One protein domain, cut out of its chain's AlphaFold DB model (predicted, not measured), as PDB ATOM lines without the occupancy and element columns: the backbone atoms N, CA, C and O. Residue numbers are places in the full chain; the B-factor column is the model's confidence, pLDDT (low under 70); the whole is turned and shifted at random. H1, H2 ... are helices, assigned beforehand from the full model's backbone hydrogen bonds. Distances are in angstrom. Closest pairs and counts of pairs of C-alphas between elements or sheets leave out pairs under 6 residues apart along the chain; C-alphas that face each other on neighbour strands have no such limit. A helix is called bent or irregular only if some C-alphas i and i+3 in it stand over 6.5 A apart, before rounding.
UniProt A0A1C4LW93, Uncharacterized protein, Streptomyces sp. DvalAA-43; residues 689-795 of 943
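AT A GLANCE: This is residues 689 to 795 of the 943 residues of an uncharacterized protein of Streptomyces sp. DvalAA-43 (UniProt A0A1C4LW93). Eight short, mostly crossed helices follow one another along an elongated body, the chain winding from H1 and H2 at one end, through H3 to H6 in the middle, to H7 and H8 at the other. The last helix, H8, turns sharply on itself, with a kink of 110 degrees near residue 783. The printed part has 107 residues, with eight named helices in the order H1 to H8 and no named strand, and its class is all helix. It is compact, with a radius of gyration of the C-alphas of 13.5 A, and spans 41 by 26 by 18 A.

HOW THE PARTS SIT: H1, residues 691 to 697, touches H4, residues 729 to 737, about perpendicular at 90 degrees; their closest C-alphas, Leu 697 and His 730, are 4.4 A apart. H1 also touches H3, residues 715 to 724, the same way at a shallow tilt of 23 degrees, with the closest C-alphas, His 693 and Ala 715, 6.9 A apart. H2, residues 700 to 707, touches H4 at a tilt of 37 degrees, only just steep, the closest C-alphas being Gly 700 and Val 733 at 6.0 A. H3 and H4, the hubs with three helices touched each, touch at 70.2 degrees, only just about perpendicular; C-alphas 722 and 729 are closest at 5.3 A. H3 touches H6, residues 751 to 761, at a steep tilt of 53 degrees, with C-alphas 721 and 755 closest at 4.6 A. H5, residues 741 to 749, touches H7, residues 767 to 772, closest at C-alphas 743 and 767, 5.9 A. H8, residues 776 to 793, touches H6 at a steep tilt of 42 degrees, closest at C-alphas 757 and 785, 6.3 A. H8 also touches H7, closest at C-alphas 770 and 776, 5.9 A. Among the pairs apart are H1 and H8. Every O i to N i+4 pair is within hydrogen-bond range in H2, H3, H4, H6 and H7, against 1 of 3 in H1, with 2 of 4 O i to N i+3 pairs, 3 of 5 in H5 and 12 of 14 in H8.

IN THESE COORDINATES: H1 begins at C-alpha 691, (116.789, 248.735, 363.821). H3 is 14.0 A long, H6 14.7 A and H8 15.6 A. H1 is only just irregular, with C-alphas 692 and 695 6.7 A apart; H5 is irregular, with C-alphas 742 and 745 7.2 A apart, and so is H8, with C-alphas 782 and 785 9.7 A apart. H8 ends at C-alpha 793, (98.161, 283.197, 358.846).

THE WHOLE: The two C-alphas farthest apart, Glu 692 and Leu 794, are 43.1 A apart. The printed part has no cut and no long link. The mean pLDDT of the printed part is 81.2, and ten residues are under 70, among them residues 793 to 795.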
ATOM      1  N   ARG A 689     112.520 249.041 367.693       64.50
ATOM      2  CA  ARG A 689     111.385 248.339 367.049       64.50
ATOM      3  C   ARG A 689     111.691 247.922 365.600       64.50
ATOM      4  O   ARG A 689     111.097 246.971 365.108       64.50
ATOM      5  N   GLN A 690     112.560 248.680 364.929       70.31
ATOM      6  CA  GLN A 690     112.904 248.590 363.506       70.31
ATOM      7  C   GLN A 690     114.374 249.053 363.314       70.31
ATOM      8  O   GLN A 690     114.602 250.161 362.813       70.31
ATOM      9  N   PRO A 691     115.382 248.308 363.818       70.31
ATOM     10  CA  PRO A 691     116.789 248.735 363.821       70.31
ATOM     11  C   PRO A 691     117.370 248.949 362.418       70.31
ATOM     12  O   PRO A 691     118.219 249.815 362.229       70.31
ATOM     13  N   GLU A 692     116.874 248.224 361.416       76.94
ATOM     14  CA  GLU A 692     117.310 248.300 360.021       76.94
ATOM     15  C   GLU A 692     117.113 249.689 359.385       76.94
ATOM     16  O   GLU A 692     117.799 250.032 358.426       76.94
ATOM     17  N   HIS A 693     116.231 250.521 359.951       78.12
ATOM     18  CA  HIS A 693     115.980 251.882 359.474       78.12
ATOM     19  C   HIS A 693     116.976 252.919 360.033       78.12
ATOM     20  O   HIS A 693     117.049 254.021 359.490       78.12
ATOM     21  N   LEU A 694     117.774 252.586 361.061       76.19
ATOM     22  CA  LEU A 694     118.740 253.500 361.701       76.19
ATOM     23  C   LEU A 694     119.768 254.068 360.703       76.19
ATOM     24  O   LEU A 694     120.135 255.238 360.782       76.19
ATOM     25  N   VAL A 695     120.180 253.259 359.722       74.94
ATOM     26  CA  VAL A 695     121.137 253.645 358.669       74.94
ATOM     27  C   VAL A 695     120.599 254.779 357.782       74.94
ATOM     28  O   VAL A 695     121.375 255.601 357.302       74.94
ATOM     29  N   THR A 696     119.278 254.857 357.589       80.56
ATOM     30  CA  THR A 696     118.636 255.800 356.651       80.56
ATOM     31  C   THR A 696     117.927 256.957 357.362       80.56
ATOM     32  O   THR A 696     117.882 258.069 356.837       80.56
ATOM     33  N   LEU A 697     117.382 256.711 358.559       81.00
ATOM     34  CA  LEU A 697     116.686 257.696 359.399       81.00
ATOM     35  C   LEU A 697     117.590 258.383 360.434       81.00
ATOM     36  O   LEU A 697     117.155 259.329 361.087       81.00
ATOM     37  N   GLY A 698     118.839 257.934 360.579       80.50
ATOM     38  CA  GLY A 698     119.806 258.525 361.498       80.50
ATOM     39  C   GLY A 698     119.521 258.248 362.977       80.50
ATOM     40  O   GLY A 698     118.603 257.521 363.360       80.50
ATOM     41  N   LEU A 699     120.340 258.861 363.824       80.06
ATOM     42  CA  LEU A 699     120.295 258.759 365.280       80.06
ATOM     43  C   LEU A 699     119.004 259.363 365.861       80.06
ATOM     44  O   LEU A 699     118.482 258.873 366.864       80.06
ATOM     45  N   GLY A 700     118.400 260.351 365.194       80.62
ATOM     46  CA  GLY A 700     117.108 260.898 365.621       80.62
ATOM     47  C   GLY A 700     115.981 259.854 365.712       80.62
ATOM     48  O   GLY A 700     115.061 260.016 366.519       80.62
ATOM     49  N   TRP A 701     116.077 258.736 364.977       87.12
ATOM     50  CA  TRP A 701     115.103 257.640 365.041       87.12
ATOM     51  C   TRP A 701     114.995 257.014 366.439       87.12
ATOM     52  O   TRP A 701     113.899 256.678 366.887       87.12
ATOM     53  N   VAL A 702     116.107 256.924 367.178       81.12
ATOM     54  CA  VAL A 702     116.119 256.401 368.556       81.12
ATOM     55  C   VAL A 702     115.348 257.324 369.498       81.12
ATOM     56  O   VAL A 702     114.607 256.854 370.363       81.12
ATOM     57  N   GLN A 703     115.493 258.641 369.315       81.00
ATOM     58  CA  GLN A 703     114.789 259.632 370.122       81.00
ATOM     59  C   GLN A 703     113.279 259.603 369.839       81.00
ATOM     60  O   GLN A 703     112.497 259.586 370.792       81.00
ATOM     61  N   LEU A 704     112.871 259.514 368.564       81.81
ATOM     62  CA  LEU A 704     111.467 259.318 368.180       81.81
ATOM     63  C   LEU A 704     110.895 258.036 368.795       81.81
ATOM     64  O   LEU A 704     109.891 258.097 369.497       81.81
ATOM     65  N   ALA A 705     111.558 256.891 368.611       81.44
ATOM     66  CA  ALA A 705     111.077 255.600 369.104       81.44
ATOM     67  C   ALA A 705     110.962 255.529 370.641       81.44
ATOM     68  O   ALA A 705     110.130 254.781 371.158       81.44
ATOM     69  N   ALA A 706     111.779 256.289 371.379       75.88
ATOM     70  CA  ALA A 706     111.704 256.385 372.839       75.88
ATOM     71  C   ALA A 706     110.608 257.351 373.339       75.88
ATOM     72  O   ALA A 706     110.117 257.195 374.459       75.88
ATOM     73  N   GLN A 707     110.236 258.348 372.529       75.25
ATOM     74  CA  GLN A 707     109.204 259.342 372.849       75.25
ATOM     75  C   GLN A 707     107.804 258.895 372.381       75.25
ATOM     76  O   GLN A 707     106.823 259.124 373.089       75.25
ATOM     77  N   ASP A 708     107.705 258.177 371.258       79.00
ATOM     78  CA  ASP A 708     106.467 257.591 370.731       79.00
ATOM     79  C   ASP A 708     106.078 256.283 371.451       79.00
ATOM     80  O   ASP A 708     106.134 255.159 370.926       79.00
ATOM     81  N   GLN A 709     105.636 256.440 372.699       67.88
ATOM     82  CA  GLN A 709     105.094 255.337 373.494       67.88
ATOM     83  C   GLN A 709     103.786 254.775 372.910       67.88
ATOM     84  O   GLN A 709     103.472 253.610 373.154       67.88
ATOM     85  N   ALA A 710     103.052 255.564 372.114       71.44
ATOM     86  CA  ALA A 710     101.787 255.167 371.496       71.44
ATOM     87  C   ALA A 710     101.962 254.289 370.241       71.44
ATOM     88  O   ALA A 710     101.088 253.474 369.953       71.44
ATOM     89  N   GLY A 711     103.078 254.423 369.514       77.81
ATOM     90  CA  GLY A 711     103.266 253.787 368.206       77.81
ATOM     91  C   GLY A 711     102.577 254.546 367.066       77.81
ATOM     92  O   GLY A 711     102.093 253.921 366.125       77.81
ATOM     93  N   ALA A 712     102.485 255.874 367.173       77.88
ATOM     94  CA  ALA A 712     101.906 256.755 366.163       77.88
ATOM     95  C   ALA A 712     102.828 257.019 364.952       77.88
ATOM     96  O   ALA A 712     102.348 257.528 363.939       77.88
ATOM     97  N   VAL A 713     104.128 256.702 365.046       83.94
ATOM     98  CA  VAL A 713     105.137 256.999 364.015       83.94
ATOM     99  C   VAL A 713     105.669 255.713 363.368       83.94
ATOM    100  O   VAL A 713     106.319 254.899 364.023       83.94
ATOM    101  N   ASP A 714     105.453 255.553 362.058       85.81
ATOM    102  CA  ASP A 714     106.058 254.482 361.247       85.81
ATOM    103  C   ASP A 714     107.267 255.018 360.460       85.81
ATOM    104  O   ASP A 714     107.145 255.955 359.663       85.81
ATOM    105  N   ALA A 715     108.428 254.375 360.629       85.81
ATOM    106  CA  ALA A 715     109.648 254.649 359.870       85.81
ATOM    107  C   ALA A 715     109.424 254.659 358.349       85.81
ATOM    108  O   ALA A 715     110.049 255.438 357.630       85.81
ATOM    109  N   ARG A 716     108.517 253.813 357.845       88.88
ATOM    110  CA  ARG A 716     108.210 253.694 356.411       88.88
ATOM    111  C   ARG A 716     107.460 254.910 355.883       88.88
ATOM    112  O   ARG A 716     107.696 255.325 354.751       88.88
ATOM    113  N   VAL A 717     106.590 255.494 356.706       90.19
ATOM    114  CA  VAL A 717     105.879 256.735 356.381       90.19
ATOM    115  C   VAL A 717     106.856 257.909 356.402       90.19
ATOM    116  O   VAL A 717     106.847 258.701 355.466       90.19
ATOM    117  N   LEU A 718     107.770 257.971 357.377       90.50
ATOM    118  CA  LEU A 718     108.832 258.985 357.406       90.50
ATOM    119  C   LEU A 718     109.817 258.874 356.233       90.50
ATOM    120  O   LEU A 718     110.136 259.890 355.621       90.50
ATOM    121  N   LEU A 719     110.255 257.666 355.861       91.62
ATOM    122  CA  LEU A 719     111.093 257.464 354.672       91.62
ATOM    123  C   LEU A 719     110.367 257.849 353.382       91.62
ATOM    124  O   LEU A 719     110.993 258.406 352.478       91.62
ATOM    125  N   ARG A 720     109.059 257.590 353.291       92.94
ATOM    126  CA  ARG A 720     108.249 258.069 352.171       92.94
ATOM    127  C   ARG A 720     108.164 259.596 352.160       92.94
ATOM    128  O   ARG A 720     108.422 260.175 351.117       92.94
ATOM    129  N   ILE A 721     107.874 260.234 353.296       93.50
ATOM    130  CA  ILE A 721     107.847 261.700 353.428       93.50
ATOM    131  C   ILE A 721     109.183 262.303 352.977       93.50
ATOM    132  O   ILE A 721     109.180 263.219 352.166       93.50
ATOM    133  N   ALA A 722     110.315 261.750 353.426       92.12
ATOM    134  CA  ALA A 722     111.651 262.189 353.023       92.12
ATOM    135  C   ALA A 722     111.900 262.019 351.512       92.12
ATOM    136  O   ALA A 722     112.397 262.931 350.855       92.12
ATOM    137  N   THR A 723     111.505 260.870 350.950       94.62
ATOM    138  CA  THR A 723     111.676 260.540 349.524       94.62
ATOM    139  C   THR A 723     110.816 261.432 348.631       94.62
ATOM    140  O   THR A 723     111.332 262.040 347.696       94.62
ATOM    141  N   ASP A 724     109.525 261.562 348.944       92.81
ATOM    142  CA  ASP A 724     108.577 262.418 348.225       92.81
ATOM    143  C   ASP A 724     109.012 263.905 348.346       92.81
ATOM    144  O   ASP A 724     108.919 264.662 347.376       92.81
ATOM    145  N   ALA A 725     109.600 264.307 349.485       90.38
ATOM    146  CA  ALA A 725     110.194 265.631 349.718       90.38
ATOM    147  C   ALA A 725     111.595 265.845 349.107       90.38
ATOM    148  O   ALA A 725     112.090 266.970 349.115       90.38
ATOM    149  N   HIS A 726     112.237 264.797 348.580       92.62
ATOM    150  CA  HIS A 726     113.607 264.821 348.049       92.62
ATOM    151  C   HIS A 726     114.695 265.231 349.075       92.62
ATOM    152  O   HIS A 726     115.724 265.795 348.696       92.62
ATOM    153  N   VAL A 727     114.504 264.911 350.363       87.25
ATOM    154  CA  VAL A 727     115.470 265.176 351.453       87.25
ATOM    155  C   VAL A 727     116.003 263.878 352.089       87.25
ATOM    156  O   VAL A 727     115.358 262.830 351.989       87.25
ATOM    157  N   PRO A 728     117.162 263.905 352.775       87.75
ATOM    158  CA  PRO A 728     117.636 262.783 353.585       87.75
ATOM    159  C   PRO A 728     116.633 262.332 354.660       87.75
ATOM    160  O   PRO A 728     115.942 263.139 355.280       87.75
ATOM    161  N   GLY A 729     116.601 261.028 354.953       85.81
ATOM    162  CA  GLY A 729     115.701 260.464 355.969       85.81
ATOM    163  C   GLY A 729     115.935 261.016 357.383       85.81
ATOM    164  O   GLY A 729     114.979 261.175 358.142       85.81
ATOM    165  N   HIS A 730     117.178 261.378 357.716       84.56
ATOM    166  CA  HIS A 730     117.505 262.034 358.985       84.56
ATOM    167  C   HIS A 730     116.974 263.474 359.074       84.56
ATOM    168  O   HIS A 730     116.590 263.899 360.160       84.56
ATOM    169  N   ASP A 731     116.857 264.207 357.962       83.62
ATOM    170  CA  ASP A 731     116.298 265.565 357.972       83.62
ATOM    171  C   ASP A 731     114.783 265.554 358.197       83.62
ATOM    172  O   ASP A 731     114.270 266.359 358.975       83.62
ATOM    173  N   ALA A 732     114.063 264.581 357.629       87.38
ATOM    174  CA  ALA A 732     112.648 264.363 357.946       87.38
ATOM    175  C   ALA A 732     112.430 264.017 359.432       87.38
ATOM    176  O   ALA A 732     111.486 264.497 360.062       87.38
ATOM    177  N   VAL A 733     113.337 263.231 360.017       87.44
ATOM    178  CA  VAL A 733     113.346 262.910 361.453       87.44
ATOM    179  C   VAL A 733     113.670 264.136 362.312       87.44
ATOM    180  O   VAL A 733     112.988 264.366 363.311       87.44
ATOM    181  N   ARG A 734     114.651 264.960 361.921       83.56
ATOM    182  CA  ARG A 734     114.978 266.234 362.587       83.56
ATOM    183  C   ARG A 734     113.805 267.207 362.545       83.56
ATOM    184  O   ARG A 734     113.479 267.798 363.575       83.56
ATOM    185  N   ALA A 735     113.136 267.324 361.400       82.19
ATOM    186  CA  ALA A 735     111.935 268.136 361.253       82.19
ATOM    187  C   ALA A 735     110.791 267.626 362.145       82.19
ATOM    188  O   ALA A 735     110.151 268.436 362.815       82.19
ATOM    189  N   LEU A 736     110.573 266.304 362.241       84.31
ATOM    190  CA  LEU A 736     109.540 265.741 363.121       84.31
ATOM    191  C   LEU A 736     109.874 265.974 364.604       84.31
ATOM    192  O   LEU A 736     109.002 266.397 365.361       84.31
ATOM    193  N   LEU A 737     111.136 265.801 365.010       77.94
ATOM    194  CA  LEU A 737     111.621 266.138 366.358       77.94
ATOM    195  C   LEU A 737     111.528 267.644 366.685       77.94
ATOM    196  O   LEU A 737     111.573 268.016 367.857       77.94
ATOM    197  N   GLY A 738     111.384 268.504 365.671       71.88
ATOM    198  CA  GLY A 738     111.052 269.924 365.818       71.88
ATOM    199  C   GLY A 738     109.562 270.211 366.059       71.88
ATOM    200  O   GLY A 738     109.219 271.334 366.430       71.88
ATOM    201  N   THR A 739     108.679 269.223 365.880       74.94
ATOM    202  CA  THR A 739     107.226 269.335 366.107       74.94
ATOM    203  C   THR A 739     106.807 268.722 367.445       74.94
ATOM    204  O   THR A 739     107.450 267.800 367.950       74.94
ATOM    205  N   GLY A 740     105.710 269.220 368.026       72.38
ATOM    206  CA  GLY A 740     105.151 268.673 369.267       72.38
ATOM    207  C   GLY A 740     104.732 267.200 369.111       72.38
ATOM    208  O   GLY A 740     104.059 266.889 368.126       72.38
ATOM    209  N   PRO A 741     105.073 266.292 370.049       76.00
ATOM    210  CA  PRO A 741     104.678 264.880 369.987       76.00
ATOM    211  C   PRO A 741     103.171 264.640 369.818       76.00
ATOM    212  O   PRO A 741     102.756 263.686 369.163       76.00
ATOM    213  N   GLU A 742     102.345 265.550 370.338       75.94
ATOM    214  CA  GLU A 742     100.891 265.600 370.142       75.94
ATOM    215  C   GLU A 742     100.441 265.742 368.669       75.94
ATOM    216  O   GLU A 742      99.267 265.534 368.364       75.94
ATOM    217  N   HIS A 743     101.352 266.079 367.755       81.62
ATOM    218  CA  HIS A 743     101.085 266.306 366.333       81.62
ATOM    219  C   HIS A 743     101.675 265.231 365.411       81.62
ATOM    220  O   HIS A 743     101.303 265.174 364.239       81.62
ATOM    221  N   TRP A 744     102.549 264.348 365.908       87.88
ATOM    222  CA  TRP A 744     103.242 263.355 365.072       87.88
ATOM    223  C   TRP A 744     102.284 262.388 364.363       87.88
ATOM    224  O   TRP A 744     102.514 262.034 363.206       87.88
ATOM    225  N   ALA A 745     101.175 262.024 365.018       87.75
ATOM    226  CA  ALA A 745     100.106 261.230 364.414       87.75
ATOM    227  C   ALA A 745      99.486 261.935 363.194       87.75
ATOM    228  O   ALA A 745      99.273 261.306 362.160       87.75
ATOM    229  N   THR A 746      99.253 263.249 363.282       87.69
ATOM    230  CA  THR A 746      98.731 264.072 362.181       87.69
ATOM    231  C   THR A 746      99.730 264.164 361.027       87.69
ATOM    232  O   THR A 746      99.340 264.042 359.870       87.69
ATOM    233  N   VAL A 747     101.027 264.308 361.327       89.44
ATOM    234  CA  VAL A 747     102.086 264.313 360.301       89.44
ATOM    235  C   VAL A 747     102.138 262.977 359.553       89.44
ATOM    236  O   VAL A 747     102.194 262.960 358.324       89.44
ATOM    237  N   CYS A 748     102.054 261.853 360.271       89.88
ATOM    238  CA  CYS A 748     102.062 260.520 359.662       89.88
ATOM    239  C   CYS A 748     100.749 260.181 358.925       89.88
ATOM    240  O   CYS A 748     100.768 259.377 357.994       89.88
ATOM    241  N   ALA A 749      99.624 260.797 359.299       89.69
ATOM    242  CA  ALA A 749      98.337 260.627 358.620       89.69
ATOM    243  C   ALA A 749      98.251 261.359 357.266       89.69
ATOM    244  O   ALA A 749      97.511 260.911 356.390       89.69
ATOM    245  N   HIS A 750      99.014 262.442 357.070       91.31
ATOM    246  CA  HIS A 750      98.969 263.279 355.861       91.31
ATOM    247  C   HIS A 750     100.336 263.362 355.147       91.31
ATOM    248  O   HIS A 750     100.901 264.452 355.014       91.31
ATOM    249  N   PRO A 751     100.895 262.232 354.664       91.19
ATOM    250  CA  PRO A 751     102.267 262.172 354.162       91.19
ATOM    251  C   PRO A 751     102.520 263.026 352.911       91.19
ATOM    252  O   PRO A 751     103.632 263.513 352.745       91.19
ATOM    253  N   LEU A 752     101.519 263.248 352.045       89.06
ATOM    254  CA  LEU A 752     101.681 264.099 350.857       89.06
ATOM    255  C   LEU A 752     101.810 265.582 351.227       89.06
ATOM    256  O   LEU A 752     102.686 266.272 350.703       89.06
ATOM    257  N   LEU A 753     100.989 266.058 352.174       89.50
ATOM    258  CA  LEU A 753     101.127 267.403 352.734       89.50
ATOM    259  C   LEU A 753     102.446 267.534 353.501       89.50
ATOM    260  O   LEU A 753     103.184 268.481 353.258       89.50
ATOM    261  N   ALA A 754     102.777 266.567 354.360       92.06
ATOM    262  CA  ALA A 754     104.023 266.550 355.125       92.06
ATOM    263  C   ALA A 754     105.269 266.605 354.223       92.06
ATOM    264  O   ALA A 754     106.171 267.396 354.482       92.06
ATOM    265  N   ALA A 755     105.306 265.827 353.136       92.69
ATOM    266  CA  ALA A 755     106.411 265.840 352.178       92.69
ATOM    267  C   ALA A 755     106.559 267.200 351.478       92.69
ATOM    268  O   ALA A 755     107.656 267.751 351.404       92.69
ATOM    269  N   ARG A 756     105.447 267.778 351.006       88.31
ATOM    270  CA  ARG A 756     105.449 269.108 350.378       88.31
ATOM    271  C   ARG A 756     105.876 270.205 351.343       88.31
ATOM    272  O   ARG A 756     106.685 271.051 350.975       88.31
ATOM    273  N   TRP A 757     105.391 270.152 352.580       89.94
ATOM    274  CA  TRP A 757     105.778 271.091 353.627       89.94
ATOM    275  C   TRP A 757     107.268 270.988 353.955       89.94
ATOM    276  O   TRP A 757     107.966 271.995 353.978       89.94
ATOM    277  N   LEU A 758     107.789 269.772 354.112       89.25
ATOM    278  CA  LEU A 758     109.201 269.545 354.397       89.25
ATOM    279  C   LEU A 758     110.112 270.051 353.268       89.25
ATOM    280  O   LEU A 758     111.094 270.733 353.550       89.25
ATOM    281  N   ALA A 759     109.762 269.772 352.010       89.12
ATOM    282  CA  ALA A 759     110.534 270.194 350.839       89.12
ATOM    283  C   ALA A 759     110.555 271.718 350.642       89.12
ATOM    284  O   ALA A 759     111.591 272.292 350.315       89.12
ATOM    285  N   GLU A 760     109.404 272.372 350.817       83.50
ATOM    286  CA  GLU A 760     109.235 273.796 350.508       83.50
ATOM    287  C   GLU A 760     109.512 274.696 351.727       83.50
ATOM    288  O   GLU A 760     109.756 275.888 351.556       83.50
ATOM    289  N   GLN A 761     109.491 274.145 352.950       79.81
ATOM    290  CA  GLN A 761     109.510 274.912 354.205       79.81
ATOM    291  C   GLN A 761     110.498 274.406 355.275       79.81
ATOM    292  O   GLN A 761     110.701 275.097 356.275       79.81
ATOM    293  N   GLY A 762     111.102 273.221 355.118       79.62
ATOM    294  CA  GLY A 762     112.065 272.657 356.079       79.62
ATOM    295  C   GLY A 762     111.477 272.266 357.445       79.62
ATOM    296  O   GLY A 762     112.225 272.080 358.404       79.62
ATOM    297  N   ALA A 763     110.150 272.162 357.554       83.12
ATOM    298  CA  ALA A 763     109.424 271.895 358.796       83.12
ATOM    299  C   ALA A 763     108.226 270.958 358.561       83.12
ATOM    300  O   ALA A 763     107.835 270.703 357.423       83.12
ATOM    301  N   LEU A 764     107.635 270.449 359.646       83.62
ATOM    302  CA  LEU A 764     106.481 269.534 359.627       83.62
ATOM    303  C   LEU A 764     105.305 270.051 360.487       83.62
ATOM    304  O   LEU A 764     104.501 269.279 361.003       83.62
ATOM    305  N   ASP A 765     105.184 271.371 360.637       81.12
ATOM    306  CA  ASP A 765     104.202 272.083 361.472       81.12
ATOM    307  C   ASP A 765     102.762 272.111 360.902       81.12
ATOM    308  O   ASP A 765     101.998 273.049 361.114       81.12
ATOM    309  N   ILE A 766     102.348 271.041 360.214       84.50
ATOM    310  CA  ILE A 766     101.099 270.976 359.434       84.50
ATOM    311  C   ILE A 766      99.819 270.747 360.259       84.50
ATOM    312  O   ILE A 766      98.722 270.749 359.705       84.50
ATOM    313  N   ALA A 767      99.920 270.524 361.572       84.12
ATOM    314  CA  ALA A 767      98.776 270.098 362.386       84.12
ATOM    315  C   ALA A 767      97.676 271.164 362.528       84.12
ATOM    316  O   ALA A 767      96.496 270.816 362.551       84.12
ATOM    317  N   GLU A 768      98.036 272.448 362.581       79.62
ATOM    318  CA  GLU A 768      97.050 273.538 362.615       79.62
ATOM    319  C   GLU A 768      96.332 273.689 361.261       79.62
ATOM    320  O   GLU A 768      95.134 273.963 361.218       79.62
ATOM    321  N   ILE A 769      97.029 273.401 360.157       81.81
ATOM    322  CA  ILE A 769      96.477 273.427 358.797       81.81
ATOM    323  C   ILE A 769      95.486 272.276 358.605       81.81
ATOM    324  O   ILE A 769      94.371 272.502 358.149       81.81
ATOM    325  N   VAL A 770      95.825 271.058 359.038       85.19
ATOM    326  CA  VAL A 770      94.883 269.920 359.028       85.19
ATOM    327  C   VAL A 770      93.650 270.185 359.912       85.19
ATOM    328  O   VAL A 770      92.572 269.664 359.638       85.19
ATOM    329  N   ALA A 771      93.760 271.033 360.942       80.25
ATOM    330  CA  ALA A 771      92.611 271.462 361.744       80.25
ATOM    331  C   ALA A 771      91.753 272.562 361.076       80.25
ATOM    332  O   ALA A 771      90.558 272.652 361.365       80.25
ATOM    333  N   ALA A 772      92.335 273.391 360.199       71.56
ATOM    334  CA  ALA A 772      91.652 274.483 359.493       71.56
ATOM    335  C   ALA A 772      91.085 274.086 358.110       71.56
ATOM    336  O   ALA A 772      90.124 274.699 357.636       71.56
ATOM    337  N   PHE A 773      91.652 273.055 357.477       79.56
ATOM    338  CA  PHE A 773      91.299 272.571 356.140       79.56
ATOM    339  C   PHE A 773      90.859 271.098 356.211       79.56
ATOM    340  O   PHE A 773      91.722 270.222 356.239       79.56
ATOM    341  N   PRO A 774      89.537 270.811 356.244       75.44
ATOM    342  CA  PRO A 774      88.997 269.448 356.295       75.44
ATOM    343  C   PRO A 774      89.511 268.500 355.204       75.44
ATOM    344  O   PRO A 774      89.731 267.326 355.493       75.44
ATOM    345  N   ASP A 775      89.744 269.010 353.989       82.31
ATOM    346  CA  ASP A 775      90.313 268.250 352.869       82.31
ATOM    347  C   ASP A 775      91.696 268.834 352.500       82.31
ATOM    348  O   ASP A 775      91.828 269.594 351.532       82.31
ATOM    349  N   PRO A 776      92.753 268.543 353.286       77.25
ATOM    350  CA  PRO A 776      94.023 269.260 353.195       77.25
ATOM    351  C   PRO A 776      94.804 268.968 351.905       77.25
ATOM    352  O   PRO A 776      95.600 269.802 351.480       77.25
ATOM    353  N   GLU A 777      94.581 267.818 351.261       78.94
ATOM    354  CA  GLU A 777      95.250 267.457 350.001       78.94
ATOM    355  C   GLU A 777      94.648 268.200 348.793       78.94
ATOM    356  O   GLU A 777      95.398 268.727 347.970       78.94
ATOM    357  N   ASP A 778      93.319 268.351 348.735       77.81
ATOM    358  CA  ASP A 778      92.641 269.180 347.727       77.81
ATOM    359  C   ASP A 778      92.979 270.667 347.914       77.81
ATOM    360  O   ASP A 778      93.255 271.382 346.948       77.81
ATOM    361  N   ALA A 779      93.023 271.138 349.166       75.00
ATOM    362  CA  ALA A 779      93.421 272.507 349.476       75.00
ATOM    363  C   ALA A 779      94.895 272.778 349.103       75.00
ATOM    364  O   ALA A 779      95.199 273.829 348.537       75.00
ATOM    365  N   LEU A 780      95.800 271.814 349.323       80.81
ATOM    366  CA  LEU A 780      97.196 271.877 348.873       80.81
ATOM    367  C   LEU A 780      97.309 271.900 347.343       80.81
ATOM    368  O   LEU A 780      98.088 272.684 346.805       80.81
ATOM    369  N   ALA A 781      96.522 271.083 346.635       77.06
ATOM    370  CA  ALA A 781      96.502 271.058 345.173       77.06
ATOM    371  C   ALA A 781      95.959 272.364 344.560       77.06
ATOM    372  O   ALA A 781      96.388 272.755 343.474       77.06
ATOM    373  N   ALA A 782      95.043 273.048 345.253       69.06
ATOM    374  CA  ALA A 782      94.454 274.311 344.810       69.06
ATOM    375  C   ALA A 782      95.272 275.566 345.184       69.06
ATOM    376  O   ALA A 782      95.171 276.573 344.482       69.06
ATOM    377  N   LEU A 783      96.042 275.532 346.282       70.69
ATOM    378  CA  LEU A 783      96.678 276.722 346.879       70.69
ATOM    379  C   LEU A 783      98.215 276.649 346.993       70.69
ATOM    380  O   LEU A 783      98.854 277.690 347.136       70.69
ATOM    381  N   GLY A 784      98.822 275.459 346.944       75.75
ATOM    382  CA  GLY A 784     100.242 275.256 347.270       75.75
ATOM    383  C   GLY A 784     100.559 275.449 348.762       75.75
ATOM    384  O   GLY A 784      99.681 275.799 349.555       75.75
ATOM    385  N   THR A 785     101.815 275.219 349.176       78.00
ATOM    386  CA  THR A 785     102.181 275.358 350.602       78.00
ATOM    387  C   THR A 785     102.149 276.811 351.071       78.00
ATOM    388  O   THR A 785     101.592 277.093 352.129       78.00
ATOM    389  N   GLU A 786     102.643 277.754 350.261       68.44
ATOM    390  CA  GLU A 786     102.560 279.188 350.571       68.44
ATOM    391  C   GLU A 786     101.110 279.676 350.661       68.44
ATOM    392  O   GLU A 786     100.771 280.373 351.613       68.44
ATOM    393  N   GLY A 787     100.227 279.278 349.736       69.38
ATOM    394  CA  GLY A 787      98.818 279.679 349.772       69.38
ATOM    395  C   GLY A 787      98.056 279.092 350.963       69.38
ATOM    396  O   GLY A 787      97.243 279.795 351.562       69.38
ATOM    397  N   LEU A 788      98.354 277.848 351.360       75.81
ATOM    398  CA  LEU A 788      97.833 277.249 352.596       75.81
ATOM    399  C   LEU A 788      98.358 277.949 353.853       75.81
ATOM    400  O   LEU A 788      97.568 278.257 354.747       75.81
ATOM    401  N   ARG A 789      99.668 278.230 353.931       73.81
ATOM    402  CA  ARG A 789     100.243 278.962 355.069       73.81
ATOM    403  C   ARG A 789      99.619 280.343 355.165       73.81
ATOM    404  O   ARG A 789      99.176 280.720 356.239       73.81
ATOM    405  N   HIS A 790      99.564 281.077 354.059       68.12
ATOM    406  CA  HIS A 790      99.051 282.437 354.048       68.12
ATOM    407  C   HIS A 790      97.560 282.476 354.408       68.12
ATOM    408  O   HIS A 790      97.134 283.338 355.168       68.12
ATOM    409  N   ALA A 791      96.769 281.494 353.964       68.75
ATOM    410  CA  ALA A 791      95.389 281.335 354.417       68.75
ATOM    411  C   ALA A 791      95.289 281.108 355.937       68.75
ATOM    412  O   ALA A 791      94.495 281.774 356.600       68.75
ATOM    413  N   HIS A 792      96.130 280.231 356.498       71.19
ATOM    414  CA  HIS A 792      96.201 279.973 357.941       71.19
ATOM    415  C   HIS A 792      96.646 281.212 358.741       71.19
ATOM    416  O   HIS A 792      95.994 281.589 359.711       71.19
ATOM    417  N   GLU A 793      97.685 281.919 358.284       68.31
ATOM    418  CA  GLU A 793      98.161 283.197 358.846       68.31
ATOM    419  C   GLU A 793      97.088 284.300 358.834       68.31
ATOM    420  O   GLU A 793      97.075 285.165 359.711       68.31
ATOM    421  N   LEU A 794      96.187 284.272 357.847       64.62
ATOM    422  CA  LEU A 794      95.040 285.176 357.721       64.62
ATOM    423  C   LEU A 794      93.789 284.689 358.482       64.62
ATOM    424  O   LEU A 794      92.776 285.389 358.491       64.62
ATOM    425  N   GLY A 795      93.825 283.503 359.101       69.38
ATOM    426  CA  GLY A 795      92.664 282.887 359.755       69.38
ATOM    427  C   GLY A 795      91.522 282.541 358.789       69.38
ATOM    428  O   GLY A 795      90.356 282.567 359.185       69.38
TER     429      GLY A 795